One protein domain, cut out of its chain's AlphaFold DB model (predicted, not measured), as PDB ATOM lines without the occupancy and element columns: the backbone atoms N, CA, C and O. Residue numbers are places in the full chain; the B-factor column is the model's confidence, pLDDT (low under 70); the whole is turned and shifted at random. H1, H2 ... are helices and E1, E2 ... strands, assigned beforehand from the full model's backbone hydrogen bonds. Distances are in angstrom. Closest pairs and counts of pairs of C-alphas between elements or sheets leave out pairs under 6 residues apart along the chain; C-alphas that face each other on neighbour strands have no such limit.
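AT A GLANCE: This is residues 185 to 314 of the 327 residues of the protein "RING-type domain-containing protein" of Thanatephorus cucumeris (strain AG1-IB / isolate 7/3/14) (UniProt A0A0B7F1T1). Little regular structure is here: loops make most of the body, with two short, separate helices, H1 and H2, toward one end, the small strand hairpin E1 and E2 beyond H2, and winding residues 283 to 314 at the other end. The printed part has 130 residues, and the named elements, H1, H2, E1, E2 in chain order, hold only 29 of them, under half; the class is mixed, helices and strands, and the sheet E1 - E2 is antiparallel. It is compact, radius of gyration of the C-alphas 15.1 A, spanning 42 by 30 by 29 A.

HOW THE PARTS SIT: Look at H1, residues 213 to 224, and H2, residues 258 to 268: they are apart, each with every O i to N i+4 pair within hydrogen-bond range. Next, E1, residues 271 to 273, and E2, residues 280 to 282, form an antiparallel hairpin at 145 degrees; N 272 and O 281, 2.8 A, are within hydrogen-bond range.

IN THESE COORDINATES: Find C-alpha 213 at (145.082, 94.250, 190.349); H1 runs 15.3 A, H2 15.2 A, E1 6.9 A and E2 6.8 A, ending at C-alpha 282 (159.854, 110.768, 179.349).

THE WHOLE: The C-alphas of His 254 and Val 314, the two farthest apart, are 44.5 A apart. The printed part has no cut; the link H1 to H2 is long. Find pLDDT under 70 at residues 224 to 228 and 313 to 314.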
ATOM      1  N   GLY A 185     158.050  94.018 191.078       89.31
ATOM      2  CA  GLY A 185     158.367  92.823 190.301       89.31
ATOM      3  C   GLY A 185     158.763  93.168 188.874       89.31
ATOM      4  O   GLY A 185     159.408  94.189 188.622       89.31
ATOM      5  N   ARG A 186     158.333  92.331 187.936       91.12
ATOM      6  CA  ARG A 186     158.589  92.498 186.503       91.12
ATOM      7  C   ARG A 186     157.526  93.355 185.813       91.12
ATOM      8  O   ARG A 186     157.479  93.419 184.592       91.12
ATOM      9  N   ILE A 187     156.660  94.043 186.557       93.50
ATOM     10  CA  ILE A 187     155.611  94.891 185.978       93.50
ATOM     11  C   ILE A 187     156.152  96.295 185.692       93.50
ATOM     12  O   ILE A 187     156.768  96.941 186.542       93.50
ATOM     13  N   VAL A 188     155.867  96.805 184.492       95.25
ATOM     14  CA  VAL A 188     156.185  98.184 184.108       95.25
ATOM     15  C   VAL A 188     155.140  99.127 184.709       95.25
ATOM     16  O   VAL A 188     154.002  99.190 184.254       95.25
ATOM     17  N   PHE A 189     155.533  99.875 185.739       95.81
ATOM     18  CA  PHE A 189     154.674 100.883 186.367       95.81
ATOM     19  C   PHE A 189     154.796 102.257 185.698       95.81
ATOM     20  O   PHE A 189     155.882 102.611 185.227       95.81
ATOM     21  N   PRO A 190     153.751 103.099 185.743       95.75
ATOM     22  CA  PRO A 190     153.812 104.440 185.178       95.75
ATOM     23  C   PRO A 190     154.926 105.309 185.771       95.75
ATOM     24  O   PRO A 190     155.341 105.144 186.924       95.75
ATOM     25  N   CYS A 191     155.441 106.245 184.970       93.44
ATOM     26  CA  CYS A 191     156.365 107.265 185.464       93.44
ATOM     27  C   CYS A 191     155.600 108.382 186.195       93.44
ATOM     28  O   CYS A 191     154.385 108.522 186.042       93.44
ATOM     29  N   GLY A 192     156.310 109.240 186.936       90.81
ATOM     30  CA  GLY A 192     155.687 110.346 187.679       90.81
ATOM     31  C   GLY A 192     154.865 111.309 186.810       90.81
ATOM     32  O   GLY A 192     153.892 111.881 187.293       90.81
ATOM     33  N   ALA A 193     155.209 111.451 185.525       93.25
ATOM     34  CA  ALA A 193     154.503 112.306 184.568       93.25
ATOM     35  C   ALA A 193     153.411 111.588 183.754       93.25
ATOM     36  O   ALA A 193     152.719 112.234 182.969       93.25
ATOM     37  N   CYS A 194     153.216 110.276 183.925       95.06
ATOM     38  CA  CYS A 194     152.089 109.573 183.298       95.06
ATOM     39  C   CYS A 194     150.748 109.962 183.937       95.06
ATOM     40  O   CYS A 194     149.707 109.863 183.291       95.06
ATOM     41  N   ARG A 195     150.772 110.433 185.191       93.19
ATOM     42  CA  ARG A 195     149.592 110.940 185.896       93.19
ATOM     43  C   ARG A 195     149.477 112.460 185.733       93.19
ATOM     44  O   ARG A 195     150.496 113.153 185.733       93.19
ATOM     45  N   PRO A 196     148.252 113.008 185.637       90.06
ATOM     46  CA  PRO A 196     148.053 114.452 185.629       90.06
ATOM     47  C   PRO A 196     148.604 115.113 186.900       90.06
ATOM     48  O   PRO A 196     148.481 114.570 187.995       90.06
ATOM     49  N   GLY A 197     149.150 116.326 186.763       85.56
ATOM     50  CA  GLY A 197     149.572 117.141 187.909       85.56
ATOM     51  C   GLY A 197     151.003 116.902 188.393       85.56
ATOM     52  O   GLY A 197     151.326 117.265 189.522       85.56
ATOM     53  N   HIS A 198     151.874 116.328 187.557       86.62
ATOM     54  CA  HIS A 198     153.296 116.228 187.876       86.62
ATOM     55  C   HIS A 198     153.909 117.608 188.159       86.62
ATOM     56  O   HIS A 198     153.578 118.602 187.510       86.62
ATOM     57  N   HIS A 199     154.850 117.672 189.102       81.56
ATOM     58  CA  HIS A 199     155.421 118.929 189.596       81.56
ATOM     59  C   HIS A 199     156.147 119.755 188.516       81.56
ATOM     60  O   HIS A 199     156.349 120.955 188.686       81.56
ATOM     61  N   SER A 200     156.568 119.127 187.413       81.44
ATOM     62  CA  SER A 200     157.187 119.813 186.271       81.44
ATOM     63  C   SER A 200     156.169 120.473 185.332       81.44
ATOM     64  O   SER A 200     156.568 121.164 184.400       81.44
ATOM     65  N   GLY A 201     154.868 120.236 185.535       85.75
ATOM     66  CA  GLY A 201     153.797 120.654 184.628       85.75
ATOM     67  C   GLY A 201     153.732 119.856 183.320       85.75
ATOM     68  O   GLY A 201     152.883 120.142 182.480       85.75
ATOM     69  N   TYR A 202     154.612 118.868 183.134       90.12
ATOM     70  CA  TYR A 202     154.621 117.987 181.971       90.12
ATOM     71  C   TYR A 202     153.793 116.730 182.242       90.12
ATOM     72  O   TYR A 202     153.978 116.084 183.273       90.12
ATOM     73  N   THR A 203     152.946 116.360 181.284       93.75
ATOM     74  CA  THR A 203     152.195 115.098 181.278       93.75
ATOM     75  C   THR A 203     152.611 114.298 180.052       93.75
ATOM     76  O   THR A 203     152.689 114.858 178.956       93.75
ATOM     77  N   CYS A 204     152.879 113.002 180.217       94.25
ATOM     78  CA  CYS A 204     153.285 112.134 179.115       94.25
ATOM     79  C   CYS A 204     152.203 112.087 178.021       94.25
ATOM     80  O   CYS A 204     151.054 111.771 178.334       94.25
ATOM     81  N   PRO A 205     152.549 112.340 176.744       92.19
ATOM     82  CA  PRO A 205     151.605 112.219 175.629       92.19
ATOM     83  C   PRO A 205     151.085 110.790 175.438       92.19
ATOM     84  O   PRO A 205     149.923 110.593 175.094       92.19
ATOM     85  N   ALA A 206     151.951 109.804 175.681       93.56
ATOM     86  CA  ALA A 206     151.627 108.384 175.716       93.56
ATOM     87  C   ALA A 206     151.921 107.854 177.131       93.56
ATOM     88  O   ALA A 206     153.059 107.469 177.411       93.56
ATOM     89  N   PRO A 207     150.953 107.918 178.063       95.31
ATOM     90  CA  PRO A 207     151.156 107.416 179.414       95.31
ATOM     91  C   PRO A 207     151.276 105.890 179.401       95.31
ATOM     92  O   PRO A 207     150.563 105.205 178.671       95.31
ATOM     93  N   ILE A 208     152.167 105.359 180.237       96.25
ATOM     94  CA  ILE A 208     152.201 103.926 180.538       96.25
ATOM     95  C   ILE A 208     150.906 103.601 181.306       96.25
ATOM     96  O   ILE A 208     150.604 104.312 182.273       96.25
ATOM     97  N   PRO A 209     150.129 102.587 180.889       94.25
ATOM     98  CA  PRO A 209     148.880 102.240 181.553       94.25
ATOM     99  C   PRO A 209     149.129 101.715 182.974       94.25
ATOM    100  O   PRO A 209     150.152 101.097 183.263       94.25
ATOM    101  N   GLU A 210     148.174 101.961 183.870       94.44
ATOM    102  CA  GLU A 210     148.219 101.420 185.231       94.44
ATOM    103  C   GLU A 210     148.029  99.897 185.197       94.44
ATOM    104  O   GLU A 210     147.066  99.421 184.584       94.44
ATOM    105  N   PRO A 211     148.887  99.114 185.873       94.44
ATOM    106  CA  PRO A 211     148.680  97.679 185.965       94.44
ATOM    107  C   PRO A 211     147.412  97.372 186.768       94.44
ATOM    108  O   PRO A 211     147.166  97.954 187.831       94.44
ATOM    109  N   THR A 212     146.617  96.430 186.263       93.19
ATOM    110  CA  THR A 212     145.408  95.957 186.944       93.19
ATOM    111  C   THR A 212     145.771  95.149 188.188       93.19
ATOM    112  O   THR A 212     146.873  94.609 188.296       93.19
ATOM    113  N   ASP A 213     144.838  95.033 189.132       91.88
ATOM    114  CA  ASP A 213     145.082  94.250 190.349       91.88
ATOM    115  C   ASP A 213     145.281  92.762 190.035       91.88
ATOM    116  O   ASP A 213     146.155  92.141 190.620       91.88
ATOM    117  N   ALA A 214     144.615  92.227 189.005       90.31
ATOM    118  CA  ALA A 214     144.857  90.865 188.526       90.31
ATOM    119  C   ALA A 214     146.311  90.642 188.057       90.31
ATOM    120  O   ALA A 214     146.904  89.610 188.366       90.31
ATOM    121  N   ILE A 215     146.904  91.618 187.355       92.56
ATOM    122  CA  ILE A 215     148.317  91.564 186.948       92.56
ATOM    123  C   ILE A 215     149.229  91.575 188.186       92.56
ATOM    124  O   ILE A 215     150.150  90.766 188.280       92.56
ATOM    125  N   LYS A 216     148.960  92.463 189.156       91.88
ATOM    126  CA  LYS A 216     149.744  92.559 190.402       91.88
ATOM    127  C   LYS A 216     149.629  91.299 191.260       91.88
ATOM    128  O   LYS A 216     150.629  90.884 191.839       91.88
ATOM    129  N   ASP A 217     148.443  90.709 191.352       89.12
ATOM    130  CA  ASP A 217     148.171  89.518 192.157       89.12
ATOM    131  C   ASP A 217     148.839  88.273 191.560       89.12
ATOM    132  O   ASP A 217     149.426  87.490 192.308       89.12
ATOM    133  N   SER A 218     148.823  88.116 190.229       88.31
ATOM    134  CA  SER A 218     149.568  87.040 189.558       88.31
ATOM    135  C   SER A 218     151.064  87.189 189.798       88.31
ATOM    136  O   SER A 218     151.699  86.280 190.318       88.31
ATOM    137  N   GLU A 219     151.630  88.371 189.538       89.25
ATOM    138  CA  GLU A 219     153.065  88.592 189.743       89.25
ATOM    139  C   GLU A 219     153.457  88.470 191.228       89.25
ATOM    140  O   GLU A 219     154.544  88.008 191.554       89.25
ATOM    141  N   THR A 220     152.563  88.817 192.159       85.25
ATOM    142  CA  THR A 220     152.756  88.573 193.598       85.25
ATOM    143  C   THR A 220     152.945  87.087 193.894       85.25
ATOM    144  O   THR A 220     153.808  86.720 194.697       85.25
ATOM    145  N   GLN A 221     152.141  86.229 193.267       82.44
ATOM    146  CA  GLN A 221     152.235  84.781 193.425       82.44
ATOM    147  C   GLN A 221     153.484  84.233 192.728       82.44
ATOM    148  O   GLN A 221     154.239  83.505 193.364       82.44
ATOM    149  N   ASP A 222     153.751  84.655 191.493       77.06
ATOM    150  CA  ASP A 222     154.788  84.066 190.639       77.06
ATOM    151  C   ASP A 222     156.208  84.564 190.962       77.06
ATOM    152  O   ASP A 222     157.158  83.786 190.977       77.06
ATOM    153  N   TYR A 223     156.379  85.863 191.232       71.38
ATOM    154  CA  TYR A 223     157.697  86.478 191.455       71.38
ATOM    155  C   TYR A 223     158.119  86.460 192.927       71.38
ATOM    156  O   TYR A 223     159.304  86.365 193.247       71.38
ATOM    157  N   LEU A 224     157.155  86.551 193.850       64.69
ATOM    158  CA  LEU A 224     157.419  86.673 195.291       64.69
ATOM    159  C   LEU A 224     156.860  85.500 196.102       64.69
ATOM    160  O   LEU A 224     156.857  85.565 197.337       64.69
ATOM    161  N   ASN A 225     156.394  84.429 195.444       67.62
ATOM    162  CA  ASN A 225     155.773  83.261 196.079       67.62
ATOM    163  C   ASN A 225     154.652  83.650 197.062       67.62
ATOM    164  O   ASN A 225     154.506  83.052 198.130       67.62
ATOM    165  N   GLY A 226     153.926  84.735 196.769       67.31
ATOM    166  CA  GLY A 226     152.865  85.281 197.619       67.31
ATOM    167  C   GLY A 226     153.332  85.915 198.935       67.31
ATOM    168  O   GLY A 226     152.501  86.359 199.726       67.31
ATOM    169  N   ARG A 227     154.642  85.987 199.210       65.56
ATOM    170  CA  ARG A 227     155.166  86.513 200.486       65.56
ATOM    171  C   ARG A 227     155.159  88.036 200.567       65.56
ATOM    172  O   ARG A 227     155.229  88.577 201.668       65.56
ATOM    173  N   ARG A 228     155.096  88.726 199.427       68.81
ATOM    174  CA  ARG A 228     155.086  90.190 199.331       68.81
ATOM    175  C   ARG A 228     154.200  90.621 198.169       68.81
ATOM    176  O   ARG A 228     154.389  90.144 197.060       68.81
ATOM    177  N   LEU A 229     153.280  91.550 198.437       80.56
ATOM    178  CA  LEU A 229     152.435  92.147 197.404       80.56
ATOM    179  C   LEU A 229     153.269  93.033 196.480       80.56
ATOM    180  O   LEU A 229     154.074  93.847 196.949       80.56
ATOM    181  N   ILE A 230     153.021  92.908 195.183       87.94
ATOM    182  CA  ILE A 230     153.549  93.822 194.182       87.94
ATOM    183  C   ILE A 230     152.935  95.206 194.387       87.94
ATOM    184  O   ILE A 230     151.715  95.375 194.416       87.94
ATOM    185  N   ALA A 231     153.799  96.210 194.508       88.75
ATOM    186  CA  ALA A 231     153.406  97.598 194.691       88.75
ATOM    187  C   ALA A 231     154.194  98.509 193.752       88.75
ATOM    188  O   ALA A 231     155.283  98.166 193.294       88.75
ATOM    189  N   GLU A 232     153.654  99.697 193.486       91.56
ATOM    190  CA  GLU A 232     154.348 100.674 192.657       91.56
ATOM    191  C   GLU A 232     155.704 101.059 193.285       91.56
ATOM    192  O   GLU A 232     155.725 101.524 194.433       91.56
ATOM    193  N   PRO A 233     156.822 100.920 192.542       91.25
ATOM    194  CA  PRO A 233     158.146 101.284 193.032       91.25
ATOM    195  C   PRO A 233     158.217 102.761 193.426       91.25
ATOM    196  O   PRO A 233     157.908 103.649 192.621       91.25
ATOM    197  N   GLN A 234     158.662 103.028 194.651       88.81
ATOM    198  CA  GLN A 234     158.808 104.375 195.191       88.81
ATOM    199  C   GLN A 234     160.162 104.986 194.801       88.81
ATOM    200  O   GLN A 234     160.992 104.383 194.116       88.81
ATOM    201  N   ARG A 235     160.401 106.235 195.218       85.38
ATOM    202  CA  ARG A 235     161.673 106.915 194.959       85.38
ATOM    203  C   ARG A 235     162.842 106.125 195.558       85.38
ATOM    204  O   ARG A 235     162.943 105.995 196.772       85.38
ATOM    205  N   GLY A 236     163.769 105.699 194.700       82.50
ATOM    206  CA  GLY A 236     164.953 104.928 195.088       82.50
ATOM    207  C   GLY A 236     164.796 103.419 194.917       82.50
ATOM    208  O   GLY A 236     165.817 102.735 194.904       82.50
ATOM    209  N   ASP A 237     163.574 102.922 194.714       86.25
ATOM    210  CA  ASP A 237     163.345 101.534 194.329       86.25
ATOM    211  C   ASP A 237     163.718 101.337 192.859       86.25
ATOM    212  O   ASP A 237     163.374 102.151 191.992       86.25
ATOM    213  N   ARG A 238     164.404 100.228 192.568       86.50
ATOM    214  CA  ARG A 238     164.682  99.845 191.186       86.50
ATOM    215  C   ARG A 238     163.389  99.448 190.477       86.50
ATOM    216  O   ARG A 238     162.481  98.866 191.072       86.50
ATOM    217  N   ARG A 239     163.334  99.766 189.187       92.00
ATOM    218  CA  ARG A 239     162.259  99.391 188.264       92.00
ATOM    219  C   ARG A 239     162.806  98.442 187.210       92.00
ATOM    220  O   ARG A 239     163.998  98.509 186.907       92.00
ATOM    221  N   ILE A 240     161.931  97.597 186.676       91.38
ATOM    222  CA  ILE A 240     162.283  96.623 185.645       91.38
ATOM    223  C   ILE A 240     162.705  97.368 184.365       91.38
ATOM    224  O   ILE A 240     162.087  98.391 184.036       91.38
ATOM    225  N   PRO A 241     163.754  96.932 183.651       89.50
ATOM    226  CA  PRO A 241     164.014  97.392 182.291       89.50
ATOM    227  C   PRO A 241     162.798  97.145 181.389       89.50
ATOM    228  O   PRO A 241     162.030  96.209 181.605       89.50
ATOM    229  N   PHE A 242     162.580  97.997 180.386       89.69
ATOM    230  CA  PHE A 242     161.373  97.895 179.559       89.69
ATOM    231  C   PHE A 242     161.356  96.619 178.712       89.69
ATOM    232  O   PHE A 242     160.297  96.015 178.542       89.69
ATOM    233  N   GLU A 243     162.522  96.197 178.220       85.75
ATOM    234  CA  GLU A 243     162.712  94.943 177.488       85.75
ATOM    235  C   GLU A 243     162.367  93.693 178.315       85.75
ATOM    236  O   GLU A 243     161.897  92.707 177.755       85.75
ATOM    237  N   GLU A 244     162.514  93.763 179.638       88.94
ATOM    238  CA  GLU A 244     162.296  92.657 180.580       88.94
ATOM    239  C   GLU A 244     160.908  92.694 181.244       88.94
ATOM    240  O   GLU A 244     160.624  91.943 182.179       88.94
ATOM    241  N   GLY A 245     160.026  93.585 180.786       90.25
ATOM    242  CA  GLY A 245     158.679  93.704 181.330       90.25
ATOM    243  C   GLY A 245     157.861  92.416 181.171       90.25
ATOM    244  O   GLY A 245     157.881  91.763 180.128       90.25
ATOM    245  N   LEU A 246     157.071  92.096 182.197       90.94
ATOM    246  CA  LEU A 246     156.206  90.915 182.294       90.94
ATOM    247  C   LEU A 246     155.286  90.743 181.078       90.94
ATOM    248  O   LEU A 246     154.985  89.624 180.679       90.94
ATOM    249  N   HIS A 247     154.860  91.848 180.460       91.44
ATOM    250  CA  HIS A 247     154.002  91.847 179.273       91.44
ATOM    251  C   HIS A 247     154.658  91.207 178.039       91.44
ATOM    252  O   HIS A 247     153.940  90.818 177.116       91.44
ATOM    253  N   ASN A 248     155.988  91.079 178.030       89.81
ATOM    254  CA  ASN A 248     156.764  90.422 176.979       89.81
ATOM    255  C   ASN A 248     157.197  88.987 177.347       89.81
ATOM    256  O   ASN A 248     157.775  88.306 176.500       89.81
ATOM    257  N   LEU A 249     156.928  88.503 178.570       86.56
ATOM    258  CA  LEU A 249     157.309  87.146 178.976       86.56
ATOM    259  C   LEU A 249     156.362  86.080 178.389       86.56
ATOM    260  O   LEU A 249     155.147  86.302 178.307       86.56
ATOM    261  N   PRO A 250     156.892  84.902 178.004       82.62
ATOM    262  CA  PRO A 250     156.075  83.797 177.511       82.62
ATOM    263  C   PRO A 250     155.119  83.282 178.602       82.62
ATOM    264  O   PRO A 250     155.463  83.264 179.780       82.62
ATOM    265  N   GLY A 251     153.910  82.861 178.214       82.62
ATOM    266  CA  GLY A 251     152.899  82.317 179.139       82.62
ATOM    267  C   GLY A 251     152.011  83.362 179.831       82.62
ATOM    268  O   GLY A 251     151.004  83.008 180.446       82.62
ATOM    269  N   MET A 252     152.301  84.657 179.667       85.38
ATOM    270  CA  MET A 252     151.532  85.753 180.281       85.38
ATOM    271  C   MET A 252     150.324  86.220 179.446       85.38
ATOM    272  O   MET A 252     149.706  87.244 179.748       85.38
ATOM    273  N   ASP A 253     149.957  85.482 178.396       84.38
ATOM    274  CA  ASP A 253     148.921  85.867 177.420       84.38
ATOM    275  C   ASP A 253     147.530  86.061 178.034       84.38
ATOM    276  O   ASP A 253     146.713  86.831 177.533       84.38
ATOM    277  N   HIS A 254     147.266  85.395 179.155       87.12
ATOM    278  CA  HIS A 254     146.012  85.504 179.890       87.12
ATOM    279  C   HIS A 254     145.882  86.816 180.688       87.12
ATOM    280  O   HIS A 254     144.763  87.231 180.988       87.12
ATOM    281  N   LEU A 255     146.998  87.481 181.015       87.94
ATOM    282  CA  LEU A 255     147.011  88.752 181.752       87.94
ATOM    283  C   LEU A 255     147.105  89.973 180.837       87.94
ATOM    284  O   LEU A 255     146.597  91.043 181.179       87.94
ATOM    285  N   PHE A 256     147.753  89.822 179.680       92.69
ATOM    286  CA  PHE A 256     147.995  90.916 178.749       92.69
ATOM    287  C   PHE A 256     147.424  90.587 177.377       92.69
ATOM    288  O   PHE A 256     147.961  89.762 176.643       92.69
ATOM    289  N   THR A 257     146.358  91.289 176.996       92.31
ATOM    290  CA  THR A 257     145.840  91.213 175.626       92.31
ATOM    291  C   THR A 257     146.859  91.788 174.643       92.31
ATOM    292  O   THR A 257     147.623  92.689 174.991       92.31
ATOM    293  N   ASP A 258     146.838  91.343 173.385       92.69
ATOM    294  CA  ASP A 258     147.742  91.872 172.350       92.69
ATOM    295  C   ASP A 258     147.623  93.390 172.165       92.69
ATOM    296  O   ASP A 258     148.592  94.058 171.805       92.69
ATOM    297  N   GLU A 259     146.435  93.955 172.402       93.25
ATOM    298  CA  GLU A 259     146.235  95.406 172.397       93.25
ATOM    299  C   GLU A 259     146.947  96.071 173.579       93.25
ATOM    300  O   GLU A 259     147.706  97.015 173.365       93.25
ATOM    301  N   LEU A 260     146.780  95.546 174.799       91.94
ATOM    302  CA  LEU A 260     147.434  96.085 175.992       91.94
ATOM    303  C   LEU A 260     148.962  95.966 175.899       91.94
ATOM    304  O   LEU A 260     149.667  96.922 176.212       91.94
ATOM    305  N   LYS A 261     149.484  94.834 175.406       92.94
ATOM    306  CA  LYS A 261     150.924  94.652 175.149       92.94
ATOM    307  C   LYS A 261     151.448  95.712 174.178       92.94
ATOM    308  O   LYS A 261     152.465  96.349 174.448       92.94
ATOM    309  N   ARG A 262     150.747  95.939 173.058       93.19
ATOM    310  CA  ARG A 262     151.111  96.974 172.072       93.19
ATOM    311  C   ARG A 262     151.053  98.380 172.661       93.19
ATOM    312  O   ARG A 262     151.918  99.197 172.353       93.19
ATOM    313  N   GLU A 263     150.063  98.669 173.498       94.69
ATOM    314  CA  GLU A 263     149.937  99.958 174.174       94.69
ATOM    315  C   GLU A 263     151.081 100.210 175.164       94.69
ATOM    316  O   GLU A 263     151.696 101.277 175.102       94.69
ATOM    317  N   ILE A 264     151.414  99.225 176.007       95.00
ATOM    318  CA  ILE A 264     152.554  99.300 176.932       95.00
ATOM    319  C   ILE A 264     153.845  99.520 176.145       95.00
ATOM    320  O   ILE A 264     154.567 100.470 176.428       95.00
ATOM    321  N   ASN A 265     154.109  98.709 175.117       94.19
ATOM    322  CA  ASN A 265     155.331  98.822 174.317       94.19
ATOM    323  C   ASN A 265     155.456 100.199 173.641       94.19
ATOM    324  O   ASN A 265     156.502 100.837 173.743       94.19
ATOM    325  N   ARG A 266     154.372 100.722 173.054       94.62
ATOM    326  CA  ARG A 266     154.341 102.080 172.485       94.62
ATOM    327  C   ARG A 266     154.599 103.161 173.540       94.62
ATOM    328  O   ARG A 266     155.248 104.162 173.246       94.62
ATOM    329  N   ALA A 267     154.081 102.999 174.757       95.06
ATOM    330  CA  ALA A 267     154.366 103.924 175.849       95.06
ATOM    331  C   ALA A 267     155.838 103.827 176.286       95.06
ATOM    332  O   ALA A 267     156.478 104.859 176.479       95.06
ATOM    333  N   CYS A 268     156.404 102.622 176.387       93.75
ATOM    334  CA  CYS A 268     157.811 102.397 176.729       93.75
ATOM    335  C   CYS A 268     158.770 103.047 175.719       93.75
ATOM    336  O   CYS A 268     159.760 103.641 176.133       93.75
ATOM    337  N   GLU A 269     158.441 103.043 174.422       94.12
ATOM    338  CA  GLU A 269     159.208 103.749 173.379       94.12
ATOM    339  C   GLU A 269     159.290 105.268 173.591       94.12
ATOM    340  O   GLU A 269     160.158 105.909 173.012       94.12
ATOM    341  N   GLN A 270     158.399 105.852 174.400       94.38
ATOM    342  CA  GLN A 270     158.367 107.278 174.748       94.38
ATOM    343  C   GLN A 270     159.022 107.570 176.107       94.38
ATOM    344  O   GLN A 270     158.955 108.698 176.609       94.38
ATOM    345  N   HIS A 271     159.656 106.568 176.713       94.62
ATOM    346  CA  HIS A 271     160.318 106.661 178.006       94.62
ATOM    347  C   HIS A 271     161.741 106.103 177.945       94.62
ATOM    348  O   HIS A 271     162.135 105.368 177.049       94.62
ATOM    349  N   ILE A 272     162.545 106.477 178.933       92.44
ATOM    350  CA  ILE A 272     163.883 105.942 179.149       92.44
ATOM    351  C   ILE A 272     164.117 105.752 180.642       92.44
ATOM    352  O   ILE A 272     163.683 106.569 181.458       92.44
ATOM    353  N   ALA A 273     164.807 104.682 181.018       91.94
ATOM    354  CA  ALA A 273     165.194 104.461 182.402       91.94
ATOM    355  C   ALA A 273     166.443 105.283 182.755       91.94
ATOM    356  O   ALA A 273     167.407 105.370 181.991       91.94
ATOM    357  N   CYS A 274     166.446 105.887 183.942       90.44
ATOM    358  CA  CYS A 274     167.654 106.474 184.500       90.44
ATOM    359  C   CYS A 274     168.702 105.383 184.730       90.44
ATOM    360  O   CYS A 274     168.466 104.446 185.484       90.44
ATOM    361  N   THR A 275     169.904 105.574 184.199       88.44
ATOM    362  CA  THR A 275     171.018 104.614 184.340       88.44
ATOM    363  C   THR A 275     171.521 104.400 185.771       88.44
ATOM    364  O   THR A 275     172.296 103.482 186.008       88.44
ATOM    365  N   ARG A 276     171.107 105.233 186.735       86.94
ATOM    366  CA  ARG A 276     171.526 105.128 188.143       86.94
ATOM    367  C   ARG A 276     170.473 104.512 189.054       86.94
ATOM    368  O   ARG A 276     170.807 103.683 189.885       86.94
ATOM    369  N   CYS A 277     169.225 104.958 188.944       88.12
ATOM    370  CA  CYS A 277     168.147 104.554 189.853       88.12
ATOM    371  C   CYS A 277     166.975 103.862 189.148       88.12
ATOM    372  O   CYS A 277     165.940 103.647 189.768       88.12
ATOM    373  N   SER A 278     167.095 103.592 187.845       91.00
ATOM    374  CA  SER A 278     166.077 102.943 187.005       91.00
ATOM    375  C   SER A 278     164.717 103.650 186.944       91.00
ATOM    376  O   SER A 278     163.769 103.120 186.376       91.00
ATOM    377  N   SER A 279     164.585 104.866 187.482       91.62
ATOM    378  CA  SER A 279     163.346 105.640 187.372       91.62
ATOM    379  C   SER A 279     163.066 105.992 185.915       91.62
ATOM    380  O   SER A 279     163.967 106.436 185.201       91.62
ATOM    381  N   TYR A 280     161.820 105.822 185.485       93.88
ATOM    382  CA  TYR A 280     161.403 106.152 184.128       93.88
ATOM    383  C   TYR A 280     161.273 107.661 183.949       93.88
ATOM    384  O   TYR A 280     160.696 108.358 184.785       93.88
ATOM    385  N   ILE A 281     161.798 108.149 182.834       92.44
ATOM    386  CA  ILE A 281     161.808 109.551 182.436       92.44
ATOM    387  C   ILE A 281     161.191 109.616 181.036       92.44
ATOM    388  O   ILE A 281     161.520 108.763 180.211       92.44
ATOM    389  N   PRO A 282     160.333 110.598 180.718       93.38
ATOM    390  CA  PRO A 282     159.854 110.768 179.349       93.38
ATOM    391  C   PRO A 282     161.022 111.023 178.377       93.38
ATOM    392  O   PRO A 282     162.080 111.509 178.777       93.38
ATOM    393  N   LEU A 283     160.858 110.734 177.090       91.31
ATOM    394  CA  LEU A 283     161.850 111.101 176.073       91.31
ATOM    395  C   LEU A 283     161.672 112.540 175.576       91.31
ATOM    396  O   LEU A 283     162.657 113.240 175.364       91.31
ATOM    397  N   ASP A 284     160.442 113.032 175.480       89.75
ATOM    398  CA  ASP A 284     160.170 114.345 174.880       89.75
ATOM    399  C   ASP A 284     159.972 115.472 175.901       89.75
ATOM    400  O   ASP A 284     159.516 116.567 175.564       89.75
ATOM    401  N   TRP A 285     160.298 115.243 177.176       89.88
ATOM    402  CA  TRP A 285     160.168 116.311 178.162       89.88
ATOM    403  C   TRP A 285     161.235 117.405 177.939       89.88
ATOM    404  O   TRP A 285     162.406 117.095 177.689       89.88
ATOM    405  N   PRO A 286     160.884 118.698 178.086       88.06
ATOM    406  CA  PRO A 286     161.751 119.808 177.674       88.06
ATOM    407  C   PRO A 286     163.139 119.842 178.320       88.06
ATOM    408  O   PRO A 286     164.098 120.308 177.706       88.06
ATOM    409  N   GLY A 287     163.269 119.361 179.556       86.38
ATOM    410  CA  GLY A 287     164.549 119.365 180.252       86.38
ATOM    411  C   GLY A 287     165.399 118.111 180.052       86.38
ATOM    412  O   GLY A 287     166.446 117.981 180.689       86.38
ATOM    413  N   ARG A 288     165.027 117.202 179.133       86.19
ATOM    414  CA  ARG A 288     165.800 115.975 178.868       86.19
ATOM    415  C   ARG A 288     167.255 116.258 178.541       86.19
ATOM    416  O   ARG A 288     168.132 115.538 179.002       86.19
ATOM    417  N   ALA A 289     167.524 117.329 177.801       84.38
ATOM    418  CA  ALA A 289     168.884 117.733 177.465       84.38
ATOM    419  C   ALA A 289     169.751 118.046 178.703       84.38
ATOM    420  O   ALA A 289     170.972 117.927 178.632       84.38
ATOM    421  N   GLN A 290     169.147 118.430 179.836       85.88
ATOM    422  CA  GLN A 290     169.851 118.625 181.113       85.88
ATOM    423  C   GLN A 290     169.998 117.331 181.927       85.88
ATOM    424  O   GLN A 290     170.794 117.272 182.858       85.88
ATOM    425  N   SER A 291     169.264 116.293 181.542       84.12
ATOM    426  CA  SER A 291     169.211 114.964 182.152       84.12
ATOM    427  C   SER A 291     169.981 113.914 181.351       84.12
ATOM    428  O   SER A 291     169.711 112.722 181.442       84.12
ATOM    429  N   ILE A 292     170.925 114.344 180.518       84.69
ATOM    430  CA  ILE A 292     171.823 113.457 179.783       84.69
ATOM    431  C   ILE A 292     173.251 113.790 180.197       84.69
ATOM    432  O   ILE A 292     173.657 114.955 180.218       84.69
ATOM    433  N   CYS A 293     174.040 112.763 180.507       79.00
ATOM    434  CA  CYS A 293     175.463 112.940 180.747       79.00
ATOM    435  C   CYS A 293     176.151 113.441 179.467       79.00
ATOM    436  O   CYS A 293     176.146 112.760 178.445       79.00
ATOM    437  N   LYS A 294     176.808 114.607 179.528       77.44
ATOM    438  CA  LYS A 294     177.498 115.209 178.368       77.44
ATOM    439  C   LYS A 294     178.686 114.391 177.842       77.44
ATOM    440  O   LYS A 294     179.131 114.651 176.732       77.44
ATOM    441  N   GLY A 295     179.216 113.461 178.640       79.62
ATOM    442  CA  GLY A 295     180.319 112.581 178.244       79.62
ATOM    443  C   GLY A 295     179.838 111.293 177.581       79.62
ATOM    444  O   GLY A 295     180.199 111.019 176.445       79.62
ATOM    445  N   CYS A 296     179.015 110.509 178.287       83.12
ATOM    446  CA  CYS A 296     178.596 109.177 177.836       83.12
ATOM    447  C   CYS A 296     177.204 109.122 177.189       83.12
ATOM    448  O   CYS A 296     176.796 108.065 176.725       83.12
ATOM    449  N   GLY A 297     176.440 110.220 177.175       80.12
ATOM    450  CA  GLY A 297     175.101 110.258 176.571       80.12
ATOM    451  C   GLY A 297     174.008 109.523 177.359       80.12
ATOM    452  O   GLY A 297     172.856 109.502 176.933       80.12
ATOM    453  N   SER A 298     174.333 108.952 178.519       85.69
ATOM    454  CA  SER A 298     173.389 108.203 179.353       85.69
ATOM    455  C   SER A 298     172.351 109.105 180.022       85.69
ATOM    456  O   SER A 298     172.684 110.187 180.514       85.69
ATOM    457  N   ALA A 299     171.106 108.628 180.104       86.12
ATOM    458  CA  ALA A 299     170.023 109.336 180.777       86.12
ATOM    459  C   ALA A 299     170.160 109.284 182.311       86.12
ATOM    460  O   ALA A 299     170.378 108.226 182.915       86.12
ATOM    461  N   THR A 300     169.985 110.439 182.948       90.38
ATOM    462  CA  THR A 300     169.966 110.661 184.395       90.38
ATOM    463  C   THR A 300     168.672 111.373 184.789       90.38
ATOM    464  O   THR A 300     168.213 112.276 184.101       90.38
ATOM    465  N   CYS A 301     168.050 111.009 185.910       89.38
ATOM    466  CA  CYS A 301     166.801 111.651 186.343       89.38
ATOM    467  C   CYS A 301     167.009 112.992 187.060       89.38
ATOM    468  O   CYS A 301     166.033 113.582 187.497       89.38
ATOM    469  N   GLU A 302     168.243 113.491 187.185       87.44
ATOM    470  CA  GLU A 302     168.575 114.627 188.060       87.44
ATOM    471  C   GLU A 302     167.795 115.911 187.756       87.44
ATOM    472  O   GLU A 302     167.411 116.603 188.689       87.44
ATOM    473  N   ALA A 303     167.546 116.237 186.484       87.06
ATOM    474  CA  ALA A 303     166.766 117.424 186.128       87.06
ATOM    475  C   ALA A 303     165.247 117.155 186.092       87.06
ATOM    476  O   ALA A 303     164.459 118.099 186.049       87.06
ATOM    477  N   PHE A 304     164.837 115.884 186.094       88.38
ATOM    478  CA  PHE A 304     163.434 115.471 186.101       88.38
ATOM    479  C   PHE A 304     162.884 115.321 187.529       88.38
ATOM    480  O   PHE A 304     161.762 115.746 187.785       88.38
ATOM    481  N   ASP A 305     163.671 114.762 188.454       86.81
ATOM    482  CA  ASP A 305     163.366 114.651 189.885       86.81
ATOM    483  C   ASP A 305     163.829 115.924 190.612       86.81
ATOM    484  O   ASP A 305     165.020 116.225 190.649       86.81
ATOM    485  N   GLN A 306     162.903 116.661 191.235       83.81
ATOM    486  CA  GLN A 306     163.219 117.875 192.006       83.81
ATOM    487  C   GLN A 306     164.190 117.640 193.172       83.81
ATOM    488  O   GLN A 306     164.897 118.565 193.575       83.81
ATOM    489  N   VAL A 307     164.228 116.426 193.723       86.25
ATOM    490  CA  VAL A 307     165.148 116.032 194.801       86.25
ATOM    491  C   VAL A 307     166.494 115.554 194.227       86.25
ATOM    492  O   VAL A 307     167.467 115.382 194.962       86.25
ATOM    493  N   GLY A 308     166.579 115.363 192.909       84.94
ATOM    494  CA  GLY A 308     167.724 114.785 192.214       84.94
ATOM    495  C   GLY A 308     167.732 113.258 192.268       84.94
ATOM    496  O   GLY A 308     166.883 112.630 192.895       84.94
ATOM    497  N   CYS A 309     168.707 112.624 191.617       86.88
ATOM    498  CA  CYS A 309     168.781 111.163 191.576       86.88
ATOM    499  C   CYS A 309     169.042 110.576 192.979       86.88
ATOM    500  O   CYS A 309     170.029 110.960 193.608       86.88
ATOM    501  N   PRO A 310     168.233 109.614 193.471       86.00
ATOM    502  CA  PRO A 310     168.413 109.033 194.806       86.00
ATOM    503  C   PRO A 310     169.734 108.265 194.954       86.00
ATOM    504  O   PRO A 310     170.223 108.106 196.066       86.00
ATOM    505  N   TRP A 311     170.297 107.789 193.842       81.31
ATOM    506  CA  TRP A 311     171.538 107.008 193.789       81.31
ATOM    507  C   TRP A 311     172.697 107.834 193.197       81.31
ATOM    508  O   TRP A 311     173.758 107.309 192.868       81.31
ATOM    509  N   GLY A 312     172.491 109.141 193.004       70.62
ATOM    510  CA  GLY A 312     173.529 110.054 192.552       70.62
ATOM    511  C   GLY A 312     174.426 110.497 193.705       70.62
ATOM    512  O   GLY A 312     173.952 110.822 194.792       70.62
ATOM    513  N   VAL A 313     175.729 110.583 193.450       56.53
ATOM    514  CA  VAL A 313     176.633 111.359 194.308       56.53
ATOM    515  C   VAL A 313     176.211 112.821 194.203       56.53
ATOM    516  O   VAL A 313     176.148 113.356 193.096       56.53
ATOM    517  N   VAL A 314     175.912 113.462 195.336       44.03
ATOM    518  CA  VAL A 314     175.615 114.902 195.432       44.03
ATOM    519  C   VAL A 314     176.797 115.682 194.860       44.03
ATOM    520  O   VAL A 314     177.751 116.012 195.564       44.03
TER     521      VAL A 314